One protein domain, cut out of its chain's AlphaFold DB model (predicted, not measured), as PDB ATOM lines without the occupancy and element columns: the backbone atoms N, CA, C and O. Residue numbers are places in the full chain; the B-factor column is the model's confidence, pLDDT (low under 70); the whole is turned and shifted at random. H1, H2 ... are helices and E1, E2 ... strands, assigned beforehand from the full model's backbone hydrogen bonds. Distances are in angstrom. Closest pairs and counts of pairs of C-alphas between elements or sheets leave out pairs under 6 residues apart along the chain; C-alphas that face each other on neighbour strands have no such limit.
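What this domain is: This is residues 6 to 55 of the 126 residues of the protein "Wax2_C domain-containing protein" of Triticum turgidum subsp. durum (UniProt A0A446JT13). Little regular structure: a small three-strand sheet has a short helix, H1, off it, and residues 39 to 55 loop away and fold back to pair beside E3. The 50 printed residues include E1, E2, H1 and E3 along the chain; under half are in named elements, class mixed. The mixed sheet runs E1 E2 E3. The whole is compact, radius of gyration of the C-alphas 10.1 A, spanning 29 by 21 by 16 A.

Where its parts are: E1, residues 6 to 8, begins at C-alpha 6 (3.402, 38.275, 176.134) and is 6.8 A long. E2, residues 15 to 18, is 9.5 A; H1, residues 24 to 28, 6.2 A; E3, residues 35 to 38, 9.8 A, ending at (0.519, 36.993, 165.854).

How they stand to each other: E1 and E2 form an antiparallel hairpin, N 6 and O 17 3.3 A apart. E2 and E3 are parallel at 28 degrees, N 37 and O 16 2.8 A apart. E2, H1 and E3 make a strand-helix-strand unit, two parallel strands with a helix between, its crossover right-handed. H1 is not on the sheet; its O i to N i+4 pair is within hydrogen-bond range. Residues 53 to 54 pair with 35 to 36, parallel.

The domain as a whole: The farthest C-alphas, Leu 11 and Phe 42, are 29.1 A apart. The printed part has no cut and no long link between named elements. Residues 6 to 13 have pLDDT under 70.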
ATOM      1  N   LEU A   6       3.997  38.868 174.933       61.38
ATOM      2  CA  LEU A   6       3.402  38.275 176.134       61.38
ATOM      3  C   LEU A   6       3.715  36.774 176.175       61.38
ATOM      4  O   LEU A   6       3.597  36.064 175.171       61.38
ATOM      5  N   TYR A   7       4.136  36.304 177.348       54.22
ATOM      6  CA  TYR A   7       4.558  34.927 177.590       54.22
ATOM      7  C   TYR A   7       3.453  34.130 178.291       54.22
ATOM      8  O   TYR A   7       2.933  34.574 179.311       54.22
ATOM      9  N   TYR A   8       3.129  32.940 177.776       53.19
ATOM     10  CA  TYR A   8       2.181  32.016 178.406       53.19
ATOM     11  C   TYR A   8       2.839  30.647 178.638       53.19
ATOM     12  O   TYR A   8       3.223  29.961 177.687       53.19
ATOM     13  N   GLN A   9       2.988  30.245 179.905       50.44
ATOM     14  CA  GLN A   9       3.690  29.021 180.307       50.44
ATOM     15  C   GLN A   9       2.696  27.932 180.710       50.44
ATOM     16  O   GLN A   9       2.248  27.874 181.850       50.44
ATOM     17  N   GLN A  10       2.378  27.023 179.790       49.00
ATOM     18  CA  GLN A  10       1.668  25.791 180.133       49.00
ATOM     19  C   GLN A  10       2.372  24.617 179.450       49.00
ATOM     20  O   GLN A  10       2.411  24.560 178.222       49.00
ATOM     21  N   LEU A  11       3.004  23.777 180.286       52.50
ATOM     22  CA  LEU A  11       3.720  22.517 180.021       52.50
ATOM     23  C   LEU A  11       4.311  22.354 178.597       52.50
ATOM     24  O   LEU A  11       3.620  22.066 177.626       52.50
ATOM     25  N   ALA A  12       5.640  22.488 178.515       54.59
ATOM     26  CA  ALA A  12       6.535  22.116 177.406       54.59
ATOM     27  C   ALA A  12       6.429  22.851 176.047       54.59
ATOM     28  O   ALA A  12       7.372  22.758 175.265       54.59
ATOM     29  N   LEU A  13       5.381  23.632 175.760       61.31
ATOM     30  CA  LEU A  13       5.273  24.405 174.507       61.31
ATOM     31  C   LEU A  13       5.475  25.905 174.740       61.31
ATOM     32  O   LEU A  13       4.578  26.589 175.231       61.31
ATOM     33  N   GLN A  14       6.638  26.425 174.340       81.31
ATOM     34  CA  GLN A  14       6.912  27.863 174.350       81.31
ATOM     35  C   GLN A  14       6.094  28.556 173.257       81.31
ATOM     36  O   GLN A  14       6.408  28.473 172.069       81.31
ATOM     37  N   ARG A  15       5.017  29.223 173.667       87.12
ATOM     38  CA  ARG A  15       4.141  30.014 172.799       87.12
ATOM     39  C   ARG A  15       4.348  31.490 173.102       87.12
ATOM     40  O   ARG A  15       4.279  31.889 174.261       87.12
ATOM     41  N   TRP A  16       4.649  32.272 172.074       90.44
ATOM     42  CA  TRP A  16       4.881  33.711 172.195       90.44
ATOM     43  C   TRP A  16       3.791  34.446 171.433       90.44
ATOM     44  O   TRP A  16       3.659  34.261 170.223       90.44
ATOM     45  N   LEU A  17       3.017  35.268 172.138       89.94
ATOM     46  CA  LEU A  17       2.101  36.200 171.491       89.94
ATOM     47  C   LEU A  17       2.919  37.379 170.983       89.94
ATOM     48  O   LEU A  17       3.663  37.975 171.764       89.94
ATOM     49  N   ILE A  18       2.790  37.695 169.698       90.50
ATOM     50  CA  ILE A  18       3.553  38.776 169.073       90.50
ATOM     51  C   ILE A  18       2.651  39.831 168.446       90.50
ATOM     52  O   ILE A  18       1.703  39.517 167.723       90.50
ATOM     53  N   GLY A  19       2.957  41.086 168.761       88.00
ATOM     54  CA  GLY A  19       2.212  42.256 168.315       88.00
ATOM     55  C   GLY A  19       2.979  43.114 167.314       88.00
ATOM     56  O   GLY A  19       4.016  42.728 166.772       88.00
ATOM     57  N   GLU A  20       2.448  44.309 167.074       84.56
ATOM     58  CA  GLU A  20       3.108  45.305 166.237       84.56
ATOM     59  C   GLU A  20       4.415  45.796 166.866       84.56
ATOM     60  O   GLU A  20       4.546  45.880 168.086       84.56
ATOM     61  N   GLY A  21       5.374  46.149 166.009       83.12
ATOM     62  CA  GLY A  21       6.670  46.669 166.437       83.12
ATOM     63  C   GLY A  21       7.697  45.605 166.827       83.12
ATOM     64  O   GLY A  21       8.808  45.988 167.170       83.12
ATOM     65  N   LEU A  22       7.365  44.311 166.728       87.69
ATOM     66  CA  LEU A  22       8.320  43.226 166.957       87.69
ATOM     67  C   LEU A  22       9.492  43.311 165.969       87.69
ATOM     68  O   LEU A  22       9.294  43.186 164.754       87.69
ATOM     69  N   ASP A  23      10.707  43.453 166.489       89.38
ATOM     70  CA  ASP A  23      11.917  43.516 165.670       89.38
ATOM     71  C   ASP A  23      12.651  42.164 165.552       89.38
ATOM     72  O   ASP A  23      12.305  41.153 166.175       89.38
ATOM     73  N   ALA A  24      13.670  42.120 164.689       91.12
ATOM     74  CA  ALA A  24      14.465  40.915 164.471       91.12
ATOM     75  C   ALA A  24      15.263  40.498 165.720       91.12
ATOM     76  O   ALA A  24      15.404  39.305 165.990       91.12
ATOM     77  N   ALA A  25      15.769  41.459 166.498       91.38
ATOM     78  CA  ALA A  25      16.569  41.184 167.686       91.38
ATOM     79  C   ALA A  25      15.720  40.523 168.781       91.38
ATOM     80  O   ALA A  25      16.164  39.573 169.426       91.38
ATOM     81  N   GLU A  26      14.475  40.960 168.949       90.25
ATOM     82  CA  GLU A  26      13.498  40.358 169.852       90.25
ATOM     83  C   GLU A  26      13.139  38.927 169.435       90.25
ATOM     84  O   GLU A  26      13.129  38.023 170.273       90.25
ATOM     85  N   GLN A  27      12.932  38.679 168.137       90.94
ATOM     86  CA  GLN A  27      12.674  37.326 167.624       90.94
ATOM     87  C   GLN A  27      13.864  36.381 167.855       90.94
ATOM     88  O   GLN A  27      13.681  35.222 168.243       90.94
ATOM     89  N   LEU A  28      15.095  36.871 167.691       91.62
ATOM     90  CA  LEU A  28      16.331  36.115 167.938       91.62
ATOM     91  C   LEU A  28      16.560  35.766 169.418       91.62
ATOM     92  O   LEU A  28      17.341  34.865 169.722       91.62
ATOM     93  N   ARG A  29      15.830  36.392 170.346       90.38
ATOM     94  CA  ARG A  29      15.867  36.049 171.778       90.38
ATOM     95  C   ARG A  29      14.925  34.919 172.173       90.38
ATOM     96  O   ARG A  29      15.058  34.393 173.277       90.38
ATOM     97  N   ALA A  30      13.997  34.523 171.302       89.56
ATOM     98  CA  ALA A  30      13.137  33.375 171.567       89.56
ATOM     99  C   ALA A  30      13.973  32.097 171.829       89.56
ATOM    100  O   ALA A  30      15.111  31.972 171.371       89.56
ATOM    101  N   PRO A  31      13.497  31.113 172.589       90.12
ATOM    102  CA  PRO A  31      14.215  29.847 172.652       90.12
ATOM    103  C   PRO A  31      13.827  28.946 171.471       90.12
ATOM    104  O   PRO A  31      12.790  29.118 170.824       90.12
ATOM    105  N   ARG A  32      14.702  27.993 171.141       90.69
ATOM    106  CA  ARG A  32      14.469  27.039 170.050       90.69
ATOM    107  C   ARG A  32      13.183  26.247 170.303       90.69
ATOM    108  O   ARG A  32      12.956  25.772 171.408       90.69
ATOM    109  N   GLY A  33      12.377  26.080 169.260       89.44
ATOM    110  CA  GLY A  33      11.068  25.434 169.329       89.44
ATOM    111  C   GLY A  33       9.919  26.384 169.671       89.44
ATOM    112  O   GLY A  33       8.791  25.918 169.817       89.44
ATOM    113  N   THR A  34      10.164  27.696 169.777       91.12
ATOM    114  CA  THR A  34       9.091  28.671 170.022       91.12
ATOM    115  C   THR A  34       8.086  28.693 168.871       91.12
ATOM    116  O   THR A  34       8.457  28.713 167.692       91.12
ATOM    117  N   LYS A  35       6.796  28.719 169.219       91.50
ATOM    118  CA  LYS A  35       5.689  28.983 168.297       91.50
ATOM    119  C   LYS A  35       5.180  30.406 168.511       91.50
ATOM    120  O   LYS A  35       4.586  30.711 169.544       91.50
ATOM    121  N   PHE A  36       5.410  31.264 167.530       91.56
ATOM    122  CA  PHE A  36       4.902  32.627 167.502       91.56
ATOM    123  C   PHE A  36       3.437  32.643 167.072       91.56
ATOM    124  O   PHE A  36       3.066  31.979 166.105       91.56
ATOM    125  N   ILE A  37       2.604  33.402 167.776       91.12
ATOM    126  CA  ILE A  37       1.184  33.587 167.477       91.12
ATOM    127  C   ILE A  37       0.937  35.089 167.315       91.12
ATOM    128  O   ILE A  37       0.974  35.818 168.310       91.12
ATOM    129  N   PRO A  38       0.732  35.576 166.083       90.88
ATOM    130  CA  PRO A  38       0.519  36.993 165.854       90.88
ATOM    131  C   PRO A  38      -0.894  37.434 166.227       90.88
ATOM    132  O   PRO A  38      -1.871  36.754 165.916       90.88
ATOM    133  N   PHE A  39      -0.986  38.606 166.850       87.50
ATOM    134  CA  PHE A  39      -2.242  39.327 167.094       87.50
ATOM    135  C   PHE A  39      -2.225  40.752 166.504       87.50
ATOM    136  O   PHE A  39      -3.130  41.541 166.755       87.50
ATOM    137  N   SER A  40      -1.197  41.090 165.721       85.06
ATOM    138  CA  SER A  40      -1.066  42.358 164.997       85.06
ATOM    139  C   SER A  40      -1.915  42.395 163.733       85.06
ATOM    140  O   SER A  40      -2.063  41.361 163.081       85.06
ATOM    141  N   GLN A  41      -2.370  43.593 163.334       83.56
ATOM    142  CA  GLN A  41      -3.179  43.799 162.126       83.56
ATOM    143  C   GLN A  41      -2.533  43.158 160.897       83.56
ATOM    144  O   GLN A  41      -3.196  42.428 160.172       83.56
ATOM    145  N   PHE A  42      -1.240  43.406 160.693       85.88
ATOM    146  CA  PHE A  42      -0.467  42.837 159.594       85.88
ATOM    147  C   PHE A  42       0.327  41.608 160.054       85.88
ATOM    148  O   PHE A  42       0.776  41.573 161.207       85.88
ATOM    149  N   PRO A  43       0.566  40.618 159.171       83.75
ATOM    150  CA  PRO A  43       1.455  39.508 159.472       83.75
ATOM    151  C   PRO A  43       2.857  40.022 159.826       83.75
ATOM    152  O   PRO A  43       3.384  40.895 159.127       83.75
ATOM    153  N   PRO A  44       3.489  39.489 160.882       86.56
ATOM    154  CA  PRO A  44       4.829  39.900 161.265       86.56
ATOM    155  C   PRO A  44       5.849  39.437 160.224       86.56
ATOM    156  O   PRO A  44       5.691  38.399 159.570       86.56
ATOM    157  N   LYS A  45       6.958  40.172 160.121       89.62
ATOM    158  CA  LYS A  45       8.131  39.660 159.413       89.62
ATOM    159  C   LYS A  45       8.690  38.475 160.190       89.62
ATOM    160  O   LYS A  45       8.971  38.571 161.381       89.62
ATOM    161  N   MET A  46       8.820  37.353 159.499       91.00
ATOM    162  CA  MET A  46       9.336  36.112 160.063       91.00
ATOM    163  C   MET A  46      10.864  36.107 159.977       91.00
ATOM    164  O   MET A  46      11.419  35.695 158.958       91.00
ATOM    165  N   GLU A  47      11.531  36.569 161.030       93.38
ATOM    166  CA  GLU A  47      12.993  36.725 161.061       93.38
ATOM    167  C   GLU A  47      13.710  35.459 161.560       93.38
ATOM    168  O   GLU A  47      14.870  35.220 161.234       93.38
ATOM    169  N   ARG A  48      13.012  34.592 162.307       91.38
ATOM    170  CA  ARG A  48      13.584  33.396 162.933       91.38
ATOM    171  C   ARG A  48      12.915  32.102 162.479       91.38
ATOM    172  O   ARG A  48      12.174  31.453 163.215       91.38
ATOM    173  N   LYS A  49      13.172  31.724 161.231       90.50
ATOM    174  CA  LYS A  49      12.597  30.516 160.604       90.50
ATOM    175  C   LYS A  49      13.444  29.255 160.786       90.50
ATOM    176  O   LYS A  49      12.990  28.165 160.468       90.50
ATOM    177  N   ASP A  50      14.675  29.405 161.260       91.56
ATOM    178  CA  ASP A  50      15.652  28.327 161.432       91.56
ATOM    179  C   ASP A  50      15.243  27.332 162.528       91.56
ATOM    180  O   ASP A  50      15.487  26.131 162.419       91.56
ATOM    181  N   CYS A  51      14.629  27.830 163.605       89.25
ATOM    182  CA  CYS A  51      14.354  27.024 164.788       89.25
ATOM    183  C   CYS A  51      13.049  27.377 165.515       89.25
ATOM    184  O   CYS A  51      12.820  26.874 166.616       89.25
ATOM    185  N   CYS A  52      12.203  28.228 164.932       91.88
ATOM    186  CA  CYS A  52      10.895  28.619 165.463       91.88
ATOM    187  C   CYS A  52       9.819  28.527 164.370       91.88
ATOM    188  O   CYS A  52      10.123  28.459 163.179       91.88
ATOM    189  N   THR A  53       8.551  28.506 164.780       92.31
ATOM    190  CA  THR A  53       7.395  28.433 163.869       92.31
ATOM    191  C   THR A  53       6.486  29.636 164.060       92.31
ATOM    192  O   THR A  53       6.411  30.190 165.155       92.31
ATOM    193  N   TYR A  54       5.776  30.030 163.003       90.94
ATOM    194  CA  TYR A  54       4.820  31.133 163.033       90.94
ATOM    195  C   TYR A  54       3.438  30.578 162.723       90.94
ATOM    196  O   TYR A  54       3.222  29.969 161.678       90.94
ATOM    197  N   ALA A  55       2.511  30.762 163.652       88.75
ATOM    198  CA  ALA A  55       1.102  30.550 163.397       88.75
ATOM    199  C   ALA A  55       0.569  31.647 162.469       88.75
ATOM    200  O   ALA A  55       1.065  32.776 162.464       88.75
TER     201      ALA A  55